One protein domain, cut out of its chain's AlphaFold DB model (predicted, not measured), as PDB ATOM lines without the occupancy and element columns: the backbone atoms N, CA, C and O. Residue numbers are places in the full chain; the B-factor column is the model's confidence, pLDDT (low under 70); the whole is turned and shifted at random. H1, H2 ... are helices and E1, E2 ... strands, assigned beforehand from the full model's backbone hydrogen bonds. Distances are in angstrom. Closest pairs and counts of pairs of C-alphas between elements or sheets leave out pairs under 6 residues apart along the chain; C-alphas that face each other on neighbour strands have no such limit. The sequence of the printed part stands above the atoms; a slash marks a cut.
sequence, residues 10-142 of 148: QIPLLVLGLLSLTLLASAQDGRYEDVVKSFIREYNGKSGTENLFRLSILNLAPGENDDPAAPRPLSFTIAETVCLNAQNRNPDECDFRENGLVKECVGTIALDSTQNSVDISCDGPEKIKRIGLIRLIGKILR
ATOM      1  N   GLN A  10     151.472 187.678 110.805       67.38
ATOM      2  CA  GLN A  10     150.675 186.555 110.288       67.38
ATOM      3  C   GLN A  10     151.501 185.627 109.384       67.38
ATOM      4  O   GLN A  10     151.277 184.420 109.365       67.38
ATOM      5  N   ILE A  11     152.455 186.197 108.640       73.56
ATOM      6  CA  ILE A  11     153.336 185.479 107.710       73.56
ATOM      7  C   ILE A  11     154.197 184.435 108.444       73.56
ATOM      8  O   ILE A  11     154.149 183.273 108.045       73.56
ATOM      9  N   PRO A  12     154.926 184.765 109.533       73.44
ATOM     10  CA  PRO A  12     155.705 183.760 110.255       73.44
ATOM     11  C   PRO A  12     154.823 182.684 110.902       73.44
ATOM     12  O   PRO A  12     155.224 181.525 110.924       73.44
ATOM     13  N   LEU A  13     153.609 183.021 111.361       77.81
ATOM     14  CA  LEU A  13     152.659 182.037 111.901       77.81
ATOM     15  C   LEU A  13     152.176 181.042 110.834       77.81
ATOM     16  O   LEU A  13     152.110 179.844 111.099       77.81
ATOM     17  N   LEU A  14     151.856 181.528 109.630       77.56
ATOM     18  CA  LEU A  14     151.469 180.688 108.492       77.56
ATOM     19  C   LEU A  14     152.607 179.749 108.079       77.56
ATOM     20  O   LEU A  14     152.368 178.566 107.851       77.56
ATOM     21  N   VAL A  15     153.845 180.252 108.038       75.38
ATOM     22  CA  VAL A  15     155.032 179.440 107.729       75.38
ATOM     23  C   VAL A  15     155.257 178.359 108.795       75.38
ATOM     24  O   VAL A  15     155.473 177.202 108.445       75.38
ATOM     25  N   LEU A  16     155.137 178.690 110.087       71.88
ATOM     26  CA  LEU A  16     155.276 177.714 111.177       71.88
ATOM     27  C   LEU A  16     154.191 176.626 111.134       71.88
ATOM     28  O   LEU A  16     154.472 175.450 111.370       71.88
ATOM     29  N   GLY A  17     152.953 177.014 110.811       73.00
ATOM     30  CA  GLY A  17     151.832 176.090 110.648       73.00
ATOM     31  C   GLY A  17     152.034 175.119 109.484       73.00
ATOM     32  O   GLY A  17     151.835 173.918 109.649       73.00
ATOM     33  N   LEU A  18     152.509 175.608 108.333       68.88
ATOM     34  CA  LEU A  18     152.830 174.765 107.174       68.88
ATOM     35  C   LEU A  18     153.972 173.783 107.472       68.88
ATOM     36  O   LEU A  18     153.852 172.601 107.157       68.88
ATOM     37  N   LEU A  19     155.041 174.238 108.135       68.62
ATOM     38  CA  LEU A  19     156.165 173.376 108.526       68.62
ATOM     39  C   LEU A  19     155.721 172.242 109.462       68.62
ATOM     40  O   LEU A  19     156.156 171.098 109.320       68.62
ATOM     41  N   SER A  20     154.802 172.540 110.380       64.00
ATOM     42  CA  SER A  20     154.274 171.564 111.338       64.00
ATOM     43  C   SER A  20     153.438 170.473 110.651       64.00
ATOM     44  O   SER A  20     153.574 169.296 110.981       64.00
ATOM     45  N   LEU A  21     152.628 170.839 109.649       60.94
ATOM     46  CA  LEU A  21     151.842 169.888 108.849       60.94
ATOM     47  C   LEU A  21     152.734 168.968 108.004       60.94
ATOM     48  O   LEU A  21     152.489 167.765 107.939       60.94
ATOM     49  N   THR A  22     153.800 169.508 107.401       61.38
ATOM     50  CA  THR A  22     154.744 168.695 106.613       61.38
ATOM     51  C   THR A  22     155.488 167.666 107.462       61.38
ATOM     52  O   THR A  22     155.732 166.552 107.005       61.38
ATOM     53  N   LEU A  23     155.799 168.004 108.719       61.88
ATOM     54  CA  LEU A  23     156.541 167.118 109.610       61.88
ATOM     55  C   LEU A  23     155.706 165.901 110.036       61.88
ATOM     56  O   LEU A  23     156.216 164.781 110.017       61.88
ATOM     57  N   LEU A  24     154.417 166.088 110.346       58.88
ATOM     58  CA  LEU A  24     153.517 164.971 110.663       58.88
ATOM     59  C   LEU A  24     153.341 164.018 109.474       58.88
ATOM     60  O   LEU A  24     153.417 162.804 109.657       58.88
ATOM     61  N   ALA A  25     153.155 164.557 108.265       61.44
ATOM     62  CA  ALA A  25     153.047 163.742 107.056       61.44
ATOM     63  C   ALA A  25     154.322 162.907 106.827       61.44
ATOM     64  O   ALA A  25     154.241 161.700 106.619       61.44
ATOM     65  N   SER A  26     155.502 163.522 106.988       62.38
ATOM     66  CA  SER A  26     156.787 162.826 106.830       62.38
ATOM     67  C   SER A  26     157.018 161.715 107.862       62.38
ATOM     68  O   SER A  26     157.575 160.669 107.532       62.38
ATOM     69  N   ALA A  27     156.554 161.901 109.103       63.50
ATOM     70  CA  ALA A  27     156.671 160.886 110.146       63.50
ATOM     71  C   ALA A  27     155.769 159.670 109.870       63.50
ATOM     72  O   ALA A  27     156.164 158.533 110.131       63.50
ATOM     73  N   GLN A  28     154.570 159.898 109.324       70.12
ATOM     74  CA  GLN A  28     153.650 158.829 108.940       70.12
ATOM     75  C   GLN A  28     154.203 158.026 107.753       70.12
ATOM     76  O   GLN A  28     154.185 156.796 107.784       70.12
ATOM     77  N   ASP A  29     154.740 158.706 106.740       78.38
ATOM     78  CA  ASP A  29     155.318 158.056 105.561       78.38
ATOM     79  C   ASP A  29     156.545 157.197 105.924       78.38
ATOM     80  O   ASP A  29     156.681 156.085 105.412       78.38
ATOM     81  N   GLY A  30     157.358 157.629 106.899       84.81
ATOM     82  CA  GLY A  30     158.458 156.822 107.442       84.81
ATOM     83  C   GLY A  30     157.997 155.490 108.051       84.81
ATOM     84  O   GLY A  30     158.608 154.452 107.805       84.81
ATOM     85  N   ARG A  31     156.858 155.471 108.761       87.19
ATOM     86  CA  ARG A  31     156.293 154.223 109.312       87.19
ATOM     87  C   ARG A  31     155.851 153.254 108.216       87.19
ATOM     88  O   ARG A  31     156.023 152.047 108.369       87.19
ATOM     89  N   TYR A  32     155.273 153.758 107.124       88.62
ATOM     90  CA  TYR A  32     154.926 152.914 105.978       88.62
ATOM     91  C   TYR A  32     156.180 152.347 105.312       88.62
ATOM     92  O   TYR A  32     156.210 151.159 104.993       88.62
ATOM     93  N   GLU A  33     157.220 153.164 105.142       91.50
ATOM     94  CA  GLU A  33     158.495 152.716 104.585       91.50
ATOM     95  C   GLU A  33     159.132 151.603 105.432       91.50
ATOM     96  O   GLU A  33     159.574 150.596 104.877       91.50
ATOM     97  N   ASP A  34     159.108 151.718 106.763       92.50
ATOM     98  CA  ASP A  34     159.619 150.683 107.671       92.50
ATOM     99  C   ASP A  34     158.878 149.346 107.505       92.50
ATOM    100  O   ASP A  34     159.496 148.276 107.462       92.50
ATOM    101  N   VAL A  35     157.549 149.395 107.354       93.12
ATOM    102  CA  VAL A  35     156.730 148.202 107.091       93.12
ATOM    103  C   VAL A  35     157.055 147.605 105.724       93.12
ATOM    104  O   VAL A  35     157.230 146.389 105.619       93.12
ATOM    105  N   VAL A  36     157.208 148.436 104.691       94.88
ATOM    106  CA  VAL A  36     157.613 147.994 103.348       94.88
ATOM    107  C   VAL A  36     158.993 147.335 103.384       94.88
ATOM    108  O   VAL A  36     159.166 146.246 102.838       94.88
ATOM    109  N   LYS A  37     159.972 147.916 104.082       95.62
ATOM    110  CA  LYS A  37     161.309 147.322 104.254       95.62
ATOM    111  C   LYS A  37     161.261 145.991 104.997       95.62
ATOM    112  O   LYS A  37     161.965 145.051 104.621       95.62
ATOM    113  N   SER A  38     160.414 145.881 106.021       94.81
ATOM    114  CA  SER A  38     160.184 144.616 106.725       94.81
ATOM    115  C   SER A  38     159.606 143.550 105.788       94.81
ATOM    116  O   SER A  38     160.125 142.435 105.739       94.81
ATOM    117  N   PHE A  39     158.598 143.906 104.986       95.44
ATOM    118  CA  PHE A  39     158.031 143.023 103.966       95.44
ATOM    119  C   PHE A  39     159.084 142.583 102.935       95.44
ATOM    120  O   PHE A  39     159.177 141.404 102.610       95.44
ATOM    121  N   ILE A  40     159.938 143.494 102.456       96.12
ATOM    122  CA  ILE A  40     161.005 143.173 101.492       96.12
ATOM    123  C   ILE A  40     162.015 142.184 102.085       96.12
ATOM    124  O   ILE A  40     162.491 141.284 101.388       96.12
ATOM    125  N   ARG A  41     162.340 142.306 103.375       95.38
ATOM    126  CA  ARG A  41     163.203 141.337 104.065       95.38
ATOM    127  C   ARG A  41     162.576 139.941 104.072       95.38
ATOM    128  O   ARG A  41     163.259 138.962 103.783       95.38
ATOM    129  N   GLU A  42     161.278 139.858 104.347       94.38
ATOM    130  CA  GLU A  42     160.525 138.602 104.303       94.38
ATOM    131  C   GLU A  42     160.442 138.024 102.881       94.38
ATOM    132  O   GLU A  42     160.682 136.830 102.688       94.38
ATOM    133  N   TYR A  43     160.178 138.868 101.879       94.75
ATOM    134  CA  TYR A  43     160.177 138.491 100.466       94.75
ATOM    135  C   TYR A  43     161.514 137.868 100.057       94.75
ATOM    136  O   TYR A  43     161.544 136.775  99.495       94.75
ATOM    137  N   ASN A  44     162.634 138.515 100.389       95.69
ATOM    138  CA  ASN A  44     163.964 137.978 100.103       95.69
ATOM    139  C   ASN A  44     164.174 136.605 100.753       95.69
ATOM    140  O   ASN A  44     164.623 135.683 100.077       95.69
ATOM    141  N   GLY A  45     163.758 136.421 102.010       94.00
ATOM    142  CA  GLY A  45     163.883 135.135 102.702       94.00
ATOM    143  C   GLY A  45     163.048 133.993 102.102       94.00
ATOM    144  O   GLY A  45     163.392 132.828 102.295       94.00
ATOM    145  N   LYS A  46     161.963 134.298 101.376       91.88
ATOM    146  CA  LYS A  46     161.018 133.298 100.831       91.88
ATOM    147  C   LYS A  46     161.078 133.119  99.311       91.88
ATOM    148  O   LYS A  46     160.638 132.088  98.811       91.88
ATOM    149  N   SER A  47     161.590 134.101  98.576       89.06
ATOM    150  CA  SER A  47     161.517 134.154  97.108       89.06
ATOM    151  C   SER A  47     162.412 133.139  96.389       89.06
ATOM    152  O   SER A  47     162.163 132.820  95.228       89.06
ATOM    153  N   GLY A  48     163.457 132.633  97.054       89.69
ATOM    154  CA  GLY A  48     164.447 131.745  96.437       89.69
ATOM    155  C   GLY A  48     165.296 132.422  95.352       89.69
ATOM    156  O   GLY A  48     165.882 131.730  94.520       89.69
ATOM    157  N   THR A  49     165.340 133.757  95.325       92.62
ATOM    158  CA  THR A  49     166.156 134.529  94.378       92.62
ATOM    159  C   THR A  49     167.640 134.433  94.722       92.62
ATOM    160  O   THR A  49     168.014 134.328  95.888       92.62
ATOM    161  N   GLU A  50     168.503 134.505  93.706       95.69
ATOM    162  CA  GLU A  50     169.961 134.492  93.896       95.69
ATOM    163  C   GLU A  50     170.457 135.762  94.601       95.69
ATOM    164  O   GLU A  50     171.269 135.700  95.526       95.69
ATOM    165  N   ASN A  51     169.922 136.911  94.192       97.31
ATOM    166  CA  ASN A  51     170.278 138.231  94.690       97.31
ATOM    167  C   ASN A  51     169.183 138.803  95.601       97.31
ATOM    168  O   ASN A  51     168.003 138.449  95.479       97.31
ATOM    169  N   LEU A  52     169.582 139.702  96.506       97.56
ATOM    170  CA  LEU A  52     168.650 140.488  97.311       97.56
ATOM    171  C   LEU A  52     167.947 141.530  96.442       97.56
ATOM    172  O   LEU A  52     168.560 142.132  95.560       97.56
ATOM    173  N   PHE A  53     166.691 141.799  96.763       97.62
ATOM    174  CA  PHE A  53     165.918 142.931  96.275       97.62
ATOM    175  C   PHE A  53     165.841 144.026  97.339       97.62
ATOM    176  O   PHE A  53     165.680 143.735  98.526       97.62
ATOM    177  N   ARG A  54     165.910 145.286  96.905       97.75
ATOM    178  CA  ARG A  54     165.802 146.487  97.746       97.75
ATOM    179  C   ARG A  54     164.716 147.415  97.202       97.75
ATOM    180  O   ARG A  54     164.482 147.447  95.995       97.75
ATOM    181  N   LEU A  55     164.074 148.179  98.086       97.69
ATOM    182  CA  LEU A  55     163.153 149.256  97.718       97.69
ATOM    183  C   LEU A  55     163.849 150.275  96.801       97.69
ATOM    184  O   LEU A  55     164.898 150.805  97.163       97.69
ATOM    185  N   SER A  56     163.264 150.556  95.636       95.94
ATOM    186  CA  SER A  56     163.764 151.569  94.695       95.94
ATOM    187  C   SER A  56     162.837 152.775  94.576       95.94
ATOM    188  O   SER A  56     163.308 153.907  94.520       95.94
ATOM    189  N   ILE A  57     161.523 152.545  94.554       93.62
ATOM    190  CA  ILE A  57     160.500 153.592  94.463       93.62
ATOM    191  C   ILE A  57     159.366 153.226  95.412       93.62
ATOM    192  O   ILE A  57     158.872 152.106  95.344       93.62
ATOM    193  N   LEU A  58     158.929 154.166  96.252       92.31
ATOM    194  CA  LEU A  58     157.750 154.025  97.108       92.31
ATOM    195  C   LEU A  58     156.719 155.092  96.739       92.31
ATOM    196  O   LEU A  58     156.995 156.281  96.863       92.31
ATOM    197  N   ASN A  59     155.526 154.662  96.328       88.00
ATOM    198  CA  ASN A  59     154.397 155.541  96.048       88.00
ATOM    199  C   ASN A  59     153.258 155.231  97.024       88.00
ATOM    200  O   ASN A  59     152.538 154.234  96.892       88.00
ATOM    201  N   LEU A  60     153.091 156.112  98.008       84.56
ATOM    202  CA  LEU A  60     151.977 156.060  98.947       84.56
ATOM    203  C   LEU A  60     150.798 156.833  98.356       84.56
ATOM    204  O   LEU A  60     150.932 158.006  98.002       84.56
ATOM    205  N   ALA A  61     149.638 156.184  98.245       81.31
ATOM    206  CA  ALA A  61     148.422 156.905  97.901       81.31
ATOM    207  C   ALA A  61     148.048 157.862  99.049       81.31
ATOM    208  O   ALA A  61     148.321 157.551 100.215       81.31
ATOM    209  N   PRO A  62     147.396 159.004  98.764       72.06
ATOM    210  CA  PRO A  62     146.796 159.826  99.808       72.06
ATOM    211  C   PRO A  62     145.906 158.957 100.702       72.06
ATOM    212  O   PRO A  62     145.211 158.069 100.212       72.06
ATOM    213  N   GLY A  63     145.948 159.180 102.019       64.69
ATOM    214  CA  GLY A  63     144.997 158.503 102.901       64.69
ATOM    215  C   GLY A  63     143.609 159.053 102.594       64.69
ATOM    216  O   GLY A  63     143.436 160.268 102.617       64.69
ATOM    217  N   GLU A  64     142.641 158.195 102.273       62.44
ATOM    218  CA  GLU A  64     141.244 158.633 102.106       62.44
ATOM    219  C   GLU A  64     140.612 159.062 103.440       62.44
ATOM    220  O   GLU A  64     139.590 159.745 103.443       62.44
ATOM    221  N   ASN A  65     141.220 158.683 104.568       60.34
ATOM    222  CA  ASN A  65     140.752 158.984 105.913       60.34
ATOM    223  C   ASN A  65     141.936 159.356 106.823       60.34
ATOM    224  O   ASN A  65     143.034 158.822 106.658       60.34
ATOM    225  N   ASP A  66     141.690 160.220 107.808       67.19
ATOM    226  CA  ASP A  66     142.648 160.571 108.870       67.19
ATOM    227  C   ASP A  66     142.841 159.425 109.885       67.19
ATOM    228  O   ASP A  66     143.632 159.537 110.821       67.19
ATOM    229  N   ASP A  67     142.112 158.319 109.712       74.38
ATOM    230  CA  ASP A  67     142.230 157.113 110.522       74.38
ATOM    231  C   ASP A  67     143.472 156.285 110.121       74.38
ATOM    232  O   ASP A  67     143.478 155.670 109.051       74.38
ATOM    233  N   PRO A  68     144.515 156.203 110.969       65.81
ATOM    234  CA  PRO A  68     145.712 155.414 110.680       65.81
ATOM    235  C   PRO A  68     145.459 153.895 110.659       65.81
ATOM    236  O   PRO A  68     146.286 153.154 110.121       65.81
ATOM    237  N   ALA A  69     144.341 153.428 111.229       72.75
ATOM    238  CA  ALA A  69     143.940 152.025 111.189       72.75
ATOM    239  C   ALA A  69     143.256 151.646 109.864       72.75
ATOM    240  O   ALA A  69     143.139 150.458 109.554       72.75
ATOM    241  N   ALA A  70     142.837 152.625 109.053       81.62
ATOM    242  CA  ALA A  70     142.310 152.354 107.725       81.62
ATOM    243  C   ALA A  70     143.425 151.797 106.814       81.62
ATOM    244  O   ALA A  70     144.510 152.386 106.736       81.62
ATOM    245  N   PRO A  71     143.194 150.678 106.098       85.75
ATOM    246  CA  PRO A  71     144.166 150.160 105.143       85.75
ATOM    247  C   PRO A  71     144.476 151.192 104.052       85.75
ATOM    248  O   PRO A  71     143.600 151.588 103.287       85.75
ATOM    249  N   ARG A  72     145.741 151.610 103.958       86.25
ATOM    250  CA  ARG A  72     146.223 152.523 102.921       86.25
ATOM    251  C   ARG A  72     146.723 151.722 101.719       86.25
ATOM    252  O   ARG A  72     147.615 150.887 101.900       86.25
ATOM    253  N   PRO A  73     146.211 151.968 100.501       88.50
ATOM    254  CA  PRO A  73     146.768 151.365  99.302       88.50
ATOM    255  C   PRO A  73     148.139 151.963  98.978       88.50
ATOM    256  O   PRO A  73     148.390 153.155  99.169       88.50
ATOM    257  N   LEU A  74     149.032 151.124  98.465       90.81
ATOM    258  CA  LEU A  74     150.364 151.528  98.040       90.81
ATOM    259  C   LEU A  74     150.805 150.761  96.797       90.81
ATOM    260  O   LEU A  74     150.401 149.621  96.556       90.81
ATOM    261  N   SER A  75     151.679 151.407  96.036       92.25
ATOM    262  CA  SER A  75     152.435 150.781  94.957       92.25
ATOM    263  C   SER A  75     153.903 151.120  95.153       92.25
ATOM    264  O   SER A  75     154.260 152.241  95.507       92.25
ATOM    265  N   PHE A  76     154.776 150.145  94.980       94.88
ATOM    266  CA  PHE A  76     156.204 150.365  95.116       94.88
ATOM    267  C   PHE A  76     156.962 149.431  94.194       94.88
ATOM    268  O   PHE A  76     156.415 148.496  93.620       94.88
ATOM    269  N   THR A  77     158.234 149.722  94.004       95.56
ATOM    270  CA  THR A  77     159.113 148.942  93.151       95.56
ATOM    271  C   THR A  77     160.272 148.421  93.977       95.56
ATOM    272  O   THR A  77     160.853 149.154  94.783       95.56
ATOM    273  N   ILE A  78     160.612 147.153  93.770       97.38
ATOM    274  CA  ILE A  78     161.838 146.551  94.283       97.38
ATOM    275  C   ILE A  78     162.775 146.252  93.119       97.38
ATOM    276  O   ILE A  78     162.343 145.784  92.064       97.38
ATOM    277  N   ALA A  79     164.060 146.525  93.305       97.69
ATOM    278  CA  ALA A  79     165.090 146.287  92.305       97.69
ATOM    279  C   ALA A  79     166.168 145.349  92.850       97.69
ATOM    280  O   ALA A  79     166.505 145.377  94.037       97.69
ATOM    281  N   GLU A  80     166.678 144.500  91.968       97.88
ATOM    282  CA  GLU A  80     167.740 143.549  92.259       97.88
ATOM    283  C   GLU A  80     169.042 144.273  92.620       97.88
ATOM    284  O   GLU A  80     169.412 145.290  92.028       97.88
ATOM    285  N   THR A  81     169.757 143.727  93.596       98.25
ATOM    286  CA  THR A  81     171.013 144.275  94.111       98.25
ATOM    287  C   THR A  81     172.196 143.380  93.768       98.25
ATOM    288  O   THR A  81     172.049 142.210  93.412       98.25
ATOM    289  N   VAL A  82     173.407 143.906  93.919       97.69
ATOM    290  CA  VAL A  82     174.643 143.126  93.738       97.69
ATOM    291  C   VAL A  82     174.882 142.103  94.858       97.69
ATOM    292  O   VAL A  82     175.699 141.198  94.707       97.69
ATOM    293  N   CYS A  83     174.175 142.228  95.983       97.75
ATOM    294  CA  CYS A  83     174.310 141.325  97.118       97.75
ATOM    295  C   CYS A  83     173.601 139.994  96.862       97.75
ATOM    296  O   CYS A  83     172.435 139.963  96.470       97.75
ATOM    297  N   LEU A  84     174.282 138.891  97.176       97.19
ATOM    298  CA  LEU A  84     173.678 137.561  97.161       97.19
ATOM    299  C   LEU A  84     172.723 137.393  98.346       97.19
ATOM    300  O   LEU A  84     173.056 137.754  99.476       97.19
ATOM    301  N   ASN A  85     171.575 136.767  98.101       94.88
ATOM    302  CA  ASN A  85     170.550 136.493  99.105       94.88
ATOM    303  C   ASN A  85     171.100 135.636 100.261       94.88
ATOM    304  O   ASN A  85     170.916 135.963 101.431       94.88
ATOM    305  N   ALA A  86     171.936 134.640  99.942       92.00
ATOM    306  CA  ALA A  86     172.585 133.759 100.919       92.00
ATOM    307  C   ALA A  86     173.442 134.480 101.983       92.00
ATOM    308  O   ALA A  86     173.768 133.883 103.008       92.00
ATOM    309  N   GLN A  87     173.827 135.743 101.759       89.88
ATOM    310  CA  GLN A  87     174.605 136.522 102.726       89.88
ATOM    311  C   GLN A  87     173.747 137.124 103.848       89.88
ATOM    312  O   GLN A  87     174.318 137.600 104.827       89.88
ATOM    313  N   ASN A  88     172.412 137.130 103.719       84.44
ATOM    314  CA  ASN A  88     171.478 137.704 104.697       84.44
ATOM    315  C   ASN A  88     171.843 139.140 105.141       84.44
ATOM    316  O   ASN A  88     171.638 139.517 106.295       84.44
ATOM    317  N   ARG A  89     172.415 139.940 104.232       90.81
ATOM    318  CA  ARG A  89     172.732 141.354 104.484       90.81
ATOM    319  C   ARG A  89     171.467 142.200 104.537       90.81
ATOM    320  O   ARG A  89     170.432 141.831 103.982       90.81
ATOM    321  N   ASN A  90     171.575 143.368 105.165       94.69
ATOM    322  CA  ASN A  90     170.550 144.394 105.064       94.69
ATOM    323  C   ASN A  90     170.448 144.880 103.601       94.69
ATOM    324  O   ASN A  90     171.445 145.386 103.080       94.69
ATOM    325  N   PRO A  91     169.286 144.763 102.927       95.75
ATOM    326  CA  PRO A  91     169.145 145.200 101.539       95.75
ATOM    327  C   PRO A  91     169.476 146.682 101.323       95.75
ATOM    328  O   PRO A  91     169.936 147.047 100.246       95.75
ATOM    329  N   ASP A  92     169.294 147.530 102.343       94.94
ATOM    330  CA  ASP A  92     169.564 148.971 102.256       94.94
ATOM    331  C   ASP A  92     171.060 149.329 102.171       94.94
ATOM    332  O   ASP A  92     171.416 150.460 101.829       94.94
ATOM    333  N   GLU A  93     171.946 148.370 102.436       95.75
ATOM    334  CA  GLU A  93     173.405 148.516 102.324       95.75
ATOM    335  C   GLU A  93     173.942 147.982 100.988       95.75
ATOM    336  O   GLU A  93     175.149 147.975 100.752       95.75
ATOM    337  N   CYS A  94     173.051 147.506 100.116       96.81
ATOM    338  CA  CYS A  94     173.402 146.901  98.844       96.81
ATOM    339  C   CYS A  94     173.115 147.856  97.685       96.81
ATOM    340  O   CYS A  94     172.014 148.408  97.566       96.81
ATOM    341  N   ASP A  95     174.110 148.009  96.813       98.00
ATOM    342  CA  ASP A  95     173.964 148.738  95.559       98.00
ATOM    343  C   ASP A  95     173.059 147.972  94.592       98.00
ATOM    344  O   ASP A  95     173.040 146.734  94.561       98.00
ATOM    345  N   PHE A  96     172.318 148.714  93.771       98.31
ATOM    346  CA  PHE A  96     171.515 148.119  92.711       98.31
ATOM    347  C   PHE A  96     172.404 147.463  91.659       98.31
ATOM    348  O   PHE A  96     173.463 147.974  91.291       98.31
ATOM    349  N   ARG A  97     171.950 146.320  91.151       96.88
ATOM    350  CA  ARG A  97     172.609 145.631  90.050       96.88
ATOM    351  C   ARG A  97     172.327 146.382  88.755       96.88
ATOM    352  O   ARG A  97     171.177 146.691  88.444       96.88
ATOM    353  N   GLU A  98     173.369 146.636  87.972       95.75
ATOM    354  CA  GLU A  98     173.202 147.208  86.640       95.75
ATOM    355  C   GLU A  98     172.357 146.266  85.767       95.75
ATOM    356  O   GLU A  98     172.642 145.071  85.680       95.75
ATOM    357  N   ASN A  99     171.299 146.802  85.149       93.44
ATOM    358  CA  ASN A  99     170.300 146.027  84.399       93.44
ATOM    359  C   ASN A  99     169.662 144.879  85.211       93.44
ATOM    360  O   ASN A  99     169.230 143.876  84.640       93.44
ATOM    361  N   GLY A 100     169.621 145.019  86.540       93.94
ATOM    362  CA  GLY A 100     168.979 144.070  87.440       93.94
ATOM    363  C   GLY A 100     167.466 143.999  87.244       93.94
ATOM    364  O   GLY A 100     166.837 144.898  86.678       93.94
ATOM    365  N   LEU A 101     166.865 142.917  87.735       95.94
ATOM    366  CA  LEU A 101     165.420 142.741  87.699       95.94
ATOM    367  C   LEU A 101     164.709 143.818  88.519       95.94
ATOM    368  O   LEU A 101     165.110 144.156  89.631       95.94
ATOM    369  N   VAL A 102     163.594 144.301  87.983       95.81
ATOM    370  CA  VAL A 102     162.712 145.270  88.633       95.81
ATOM    371  C   VAL A 102     161.329 144.642  88.757       95.81
ATOM    372  O   VAL A 102     160.805 144.097  87.783       95.81
ATOM    373  N   LYS A 103     160.747 144.686  89.955       95.06
ATOM    374  CA  LYS A 103     159.416 144.147  90.248       95.06
ATOM    375  C   LYS A 103     158.534 145.237  90.827       95.06
ATOM    376  O   LYS A 103     158.929 145.928  91.763       95.06
ATOM    377  N   GLU A 104     157.339 145.355  90.273       94.81
ATOM    378  CA  GLU A 104     156.280 146.184  90.832       94.81
ATOM    379  C   GLU A 104     155.526 145.387  91.896       94.81
ATOM    380  O   GLU A 104     155.141 144.239  91.676       94.81
ATOM    381  N   CYS A 105     155.327 146.016  93.046       95.19
ATOM    382  CA  CYS A 105     154.580 145.491  94.168       95.19
ATOM    383  C   CYS A 105     153.372 146.386  94.429       95.19
ATOM    384  O   CYS A 105     153.488 147.612  94.476       95.19
ATOM    385  N   VAL A 106     152.215 145.768  94.635       93.62
ATOM    386  CA  VAL A 106     150.960 146.460  94.943       93.62
ATOM    387  C   VAL A 106     150.321 145.829  96.167       93.62
ATOM    388  O   VAL A 106     150.431 144.619  96.375       93.62
ATOM    389  N   GLY A 107     149.668 146.645  96.989       91.62
ATOM    390  CA  GLY A 107     149.063 146.141  98.210       91.62
ATOM    391  C   GLY A 107     148.384 147.190  99.070       91.62
ATOM    392  O   GLY A 107     148.158 148.324  98.646       91.62
ATOM    393  N   THR A 108     148.082 146.789 100.301       91.00
ATOM    394  CA  THR A 108     147.531 147.644 101.353       91.00
ATOM    395  C   THR A 108     148.288 147.454 102.668       91.00
ATOM    396  O   THR A 108     148.721 146.348 102.999       91.00
ATOM    397  N   ILE A 109     148.456 148.546 103.420       90.12
ATOM    398  CA  ILE A 109     149.017 148.538 104.777       90.12
ATOM    399  C   ILE A 109     148.062 149.271 105.715       90.12
ATOM    400  O   ILE A 109     147.772 150.447 105.505       90.12
ATOM    401  N   ALA A 110     147.632 148.606 106.782       88.19
ATOM    402  CA  ALA A 110     146.982 149.249 107.923       88.19
ATOM    403  C   ALA A 110     147.985 149.363 109.076       88.19
ATOM    404  O   ALA A 110     148.549 148.352 109.504       88.19
ATOM    405  N   LEU A 111     148.215 150.582 109.570       84.88
ATOM    406  CA  LEU A 111     149.119 150.855 110.690       84.88
ATOM    407  C   LEU A 111     148.318 150.906 111.999       84.88
ATOM    408  O   LEU A 111     148.173 151.969 112.603       84.88
ATOM    409  N   ASP A 112     147.788 149.761 112.431       77.56
ATOM    410  CA  ASP A 112     147.114 149.662 113.729       77.56
ATOM    411  C   ASP A 112     148.123 149.703 114.897       77.56
ATOM    412  O   ASP A 112     149.291 149.335 114.790       77.56
ATOM    413  N   SER A 113     147.642 150.178 116.039       66.56
ATOM    414  CA  SER A 113     148.325 150.201 117.328       66.56
ATOM    415  C   SER A 113     148.686 148.813 117.874       66.56
ATOM    416  O   SER A 113     149.634 148.718 118.654       66.56
ATOM    417  N   THR A 114     147.963 147.749 117.486       70.56
ATOM    418  CA  THR A 114     148.181 146.394 118.023       70.56
ATOM    419  C   THR A 114     148.926 145.476 117.059       70.56
ATOM    420  O   THR A 114     149.866 144.794 117.475       70.56
ATOM    421  N   GLN A 115     148.558 145.466 115.776       74.44
ATOM    422  CA  GLN A 115     149.240 144.678 114.756       74.44
ATOM    423  C   GLN A 115     149.023 145.273 113.364       74.44
ATOM    424  O   GLN A 115     147.891 145.463 112.929       74.44
ATOM    425  N   ASN A 116     150.108 145.505 112.625       81.44
ATOM    426  CA  ASN A 116     149.999 145.968 111.244       81.44
ATOM    427  C   ASN A 116     149.411 144.861 110.359       81.44
ATOM    428  O   ASN A 116     149.916 143.737 110.358       81.44
ATOM    429  N   SER A 117     148.394 145.195 109.563       80.88
ATOM    430  CA  SER A 117     147.910 144.316 108.493       80.88
ATOM    431  C   SER A 117     148.642 144.662 107.204       80.88
ATOM    432  O   SER A 117     148.626 145.820 106.784       80.88
ATOM    433  N   VAL A 118     149.277 143.667 106.584       87.94
ATOM    434  CA  VAL A 118     150.078 143.824 105.365       87.94
ATOM    435  C   VAL A 118     149.600 142.809 104.333       87.94
ATOM    436  O   VAL A 118     149.760 141.607 104.533       87.94
ATOM    437  N   ASP A 119     149.029 143.295 103.233       89.56
ATOM    438  CA  ASP A 119     148.627 142.481 102.081       89.56
ATOM    439  C   ASP A 119     149.291 143.053 100.828       89.56
ATOM    440  O   ASP A 119     148.853 144.076 100.304       89.56
ATOM    441  N   ILE A 120     150.414 142.462 100.414       92.19
ATOM    442  CA  ILE A 120     151.257 142.949  99.316       92.19
ATOM    443  C   ILE A 120     151.637 141.778  98.409       92.19
ATOM    444  O   ILE A 120     152.089 140.734  98.884       92.19
ATOM    445  N   SER A 121     151.544 141.989  97.096       92.25
ATOM    446  CA  SER A 121     152.072 141.071  96.084       92.25
ATOM    447  C   SER A 121     153.046 141.773  95.143       92.25
ATOM    448  O   SER A 121     152.751 142.856  94.642       92.25
ATOM    449  N   CYS A 122     154.188 141.130  94.879       91.38
ATOM    450  CA  CYS A 122     155.229 141.579  93.938       91.38
ATOM    451  C   CYS A 122     155.330 140.712  92.677       91.38
ATOM    452  O   CYS A 122     156.032 141.046  91.720       91.38
ATOM    453  N   ASP A 123     154.668 139.560  92.685       79.12
ATOM    454  CA  ASP A 123     154.600 138.659  91.551       79.12
ATOM    455  C   ASP A 123     153.165 138.790  91.031       79.12
ATOM    456  O   ASP A 123     152.216 138.443  91.733       79.12
ATOM    457  N   GLY A 124     152.998 139.413  89.856       64.50
ATOM    458  CA  GLY A 124     151.682 139.717  89.274       64.50
ATOM    459  C   GLY A 124     150.722 138.514  89.270       64.50
ATOM    460  O   GLY A 124     151.164 137.386  89.484       64.50
ATOM    461  N   PRO A 125     149.415 138.716  88.998       53.47
ATOM    462  CA  PRO A 125     148.370 137.723  89.258       53.47
ATOM    463  C   PRO A 125     148.801 136.334  88.789       53.47
ATOM    464  O   PRO A 125     149.163 136.175  87.617       53.47
ATOM    465  N   GLU A 126     148.809 135.365  89.716       47.31
ATOM    466  CA  GLU A 126     149.271 133.996  89.486       47.31
ATOM    467  C   GLU A 126     148.738 133.520  88.132       47.31
ATOM    468  O   GLU A 126     147.536 133.299  87.947       47.31
ATOM    469  N   LYS A 127     149.619 133.391  87.132       40.50
ATOM    470  CA  LYS A 127     149.237 132.777  85.863       40.50
ATOM    471  C   LYS A 127     148.996 131.309  86.174       40.50
ATOM    472  O   LYS A 127     149.932 130.513  86.108       40.50
ATOM    473  N   ILE A 128     147.756 130.958  86.525       48.41
ATOM    474  CA  ILE A 128     147.306 129.580  86.725       48.41
ATOM    475  C   ILE A 128     147.891 128.767  85.573       48.41
ATOM    476  O   ILE A 128     147.570 129.019  84.406       48.41
ATOM    477  N   LYS A 129     148.803 127.834  85.882       47.38
ATOM    478  CA  LYS A 129     149.465 126.980  84.891       47.38
ATOM    479  C   LYS A 129     148.390 126.181  84.145       47.38
ATOM    480  O   LYS A 129     148.090 125.044  84.500       47.38
ATOM    481  N   ARG A 130     147.868 126.717  83.032       52.84
ATOM    482  CA  ARG A 130     146.957 126.048  82.075       52.84
ATOM    483  C   ARG A 130     147.592 124.828  81.380       52.84
ATOM    484  O   ARG A 130     147.061 124.310  80.406       52.84
ATOM    485  N   ILE A 131     148.733 124.343  81.862       55.34
ATOM    486  CA  ILE A 131     149.478 123.222  81.287       55.34
ATOM    487  C   ILE A 131     148.765 121.888  81.581       55.34
ATOM    488  O   ILE A 131     148.813 120.973  80.757       55.34
ATOM    489  N   GLY A 132     148.051 121.774  82.711       56.34
ATOM    490  CA  GLY A 132     147.326 120.550  83.085       56.34
ATOM    491  C   GLY A 132     146.140 120.232  82.164       56.34
ATOM    492  O   GLY A 132     146.029 119.114  81.658       56.34
ATOM    493  N   LEU A 133     145.296 121.230  81.881       58.31
ATOM    494  CA  LEU A 133     144.067 121.046  81.099       58.31
ATOM    495  C   LEU A 133     144.359 120.748  79.617       58.31
ATOM    496  O   LEU A 133     143.734 119.869  79.026       58.31
ATOM    497  N   ILE A 134     145.376 121.398  79.036       59.47
ATOM    498  CA  ILE A 134     145.798 121.157  77.644       59.47
ATOM    499  C   ILE A 134     146.361 119.735  77.480       59.47
ATOM    500  O   ILE A 134     146.062 119.055  76.495       59.47
ATOM    501  N   ARG A 135     147.130 119.232  78.461       60.00
ATOM    502  CA  ARG A 135     147.637 117.846  78.441       60.00
ATOM    503  C   ARG A 135     146.515 116.810  78.499       60.00
ATOM    504  O   ARG A 135     146.633 115.775  77.841       60.00
ATOM    505  N   LEU A 136     145.452 117.076  79.262       62.84
ATOM    506  CA  LEU A 136     144.312 116.168  79.389       62.84
ATOM    507  C   LEU A 136     143.489 116.118  78.094       62.84
ATOM    508  O   LEU A 136     143.255 115.032  77.564       62.84
ATOM    509  N   ILE A 137     143.167 117.278  77.517       69.06
ATOM    510  CA  ILE A 137     142.464 117.378  76.226       69.06
ATOM    511  C   ILE A 137     143.278 116.699  75.115       69.06
ATOM    512  O   ILE A 137     142.744 115.908  74.337       69.06
ATOM    513  N   GLY A 138     144.598 116.912  75.088       68.19
ATOM    514  CA  GLY A 138     145.485 116.245  74.135       68.19
ATOM    515  C   GLY A 138     145.524 114.718  74.286       68.19
ATOM    516  O   GLY A 138     145.751 114.010  73.306       68.19
ATOM    517  N   LYS A 139     145.319 114.162  75.488       69.88
ATOM    518  CA  LYS A 139     145.187 112.704  75.683       69.88
ATOM    519  C   LYS A 139     143.836 112.185  75.178       69.88
ATOM    520  O   LYS A 139     143.825 111.172  74.487       69.88
ATOM    521  N   ILE A 140     142.745 112.902  75.442       73.75
ATOM    522  CA  ILE A 140     141.390 112.520  75.010       73.75
ATOM    523  C   ILE A 140     141.273 112.535  73.478       73.75
ATOM    524  O   ILE A 140     140.854 111.544  72.884       73.75
ATOM    525  N   LEU A 141     141.745 113.599  72.818       72.38
ATOM    526  CA  LEU A 141     141.731 113.706  71.351       72.38
ATOM    527  C   LEU A 141     142.566 112.615  70.662       72.38
ATOM    528  O   LEU A 141     142.192 112.118  69.601       72.38
ATOM    529  N   ARG A 142     143.693 112.208  71.265       70.88
ATOM    530  CA  ARG A 142     144.496 111.080  70.764       70.88
ATOM    531  C   ARG A 142     143.802 109.731  70.954       70.88
ATOM    532  O   ARG A 142     144.033 108.844  70.142       70.88
TER     533      ARG A 142
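This is residues 10 to 142 of the 148 residues of the protein "Cathelin" of Sarcophilus harrisii (UniProt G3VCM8). A strongly twisted four-stranded sheet curls round the latter part of one long helix, H1; residues 10 to 27 of H1 stick out as an arm, and residues 125 to 142, with H2, as a tail. The 133 printed residues, mixed in class, run H1 E1 E2 E3 E4 H2; the sheet, in that strand order, is an antiparallel meander, each strand pairing with the one before. The whole is only just loose, close to extended: radius of gyration of the C-alphas 20.7 A, spans 85 by 34 by 30 A.

H1, residues 10 to 47, touches E1, residues 51 to 60; their closest C-alphas, Asn 44 and Leu 52, are 6.0 A apart. E1 and E2, residues 72 to 84, form a hairpin, N 54 and O 79 2.9 A apart. E2 bends by 71 degrees at residue 81. Hairpins follow with E3, residues 102 to 110 (N 76 to O 105, 2.9 A), and E4, residues 117 to 121 (N 108 to O 119, 2.8 A). H1 is on one face, making two layers; H2, residues 131 to 142, is not on the sheet. In both helices every O i to N i+4 pair is within hydrogen-bond range.

H1 runs 55.1 A from C-alpha 10 at (150.675, 186.555, 110.288); E2 spans 31.8 A. H2 ends at C-alpha 142, (144.496, 111.080, 70.764).

The printed part has no cut. Links E1 to E2 and E2 to E3 are long. Residues under pLDDT 70 include 18 to 27 and 124 to 139.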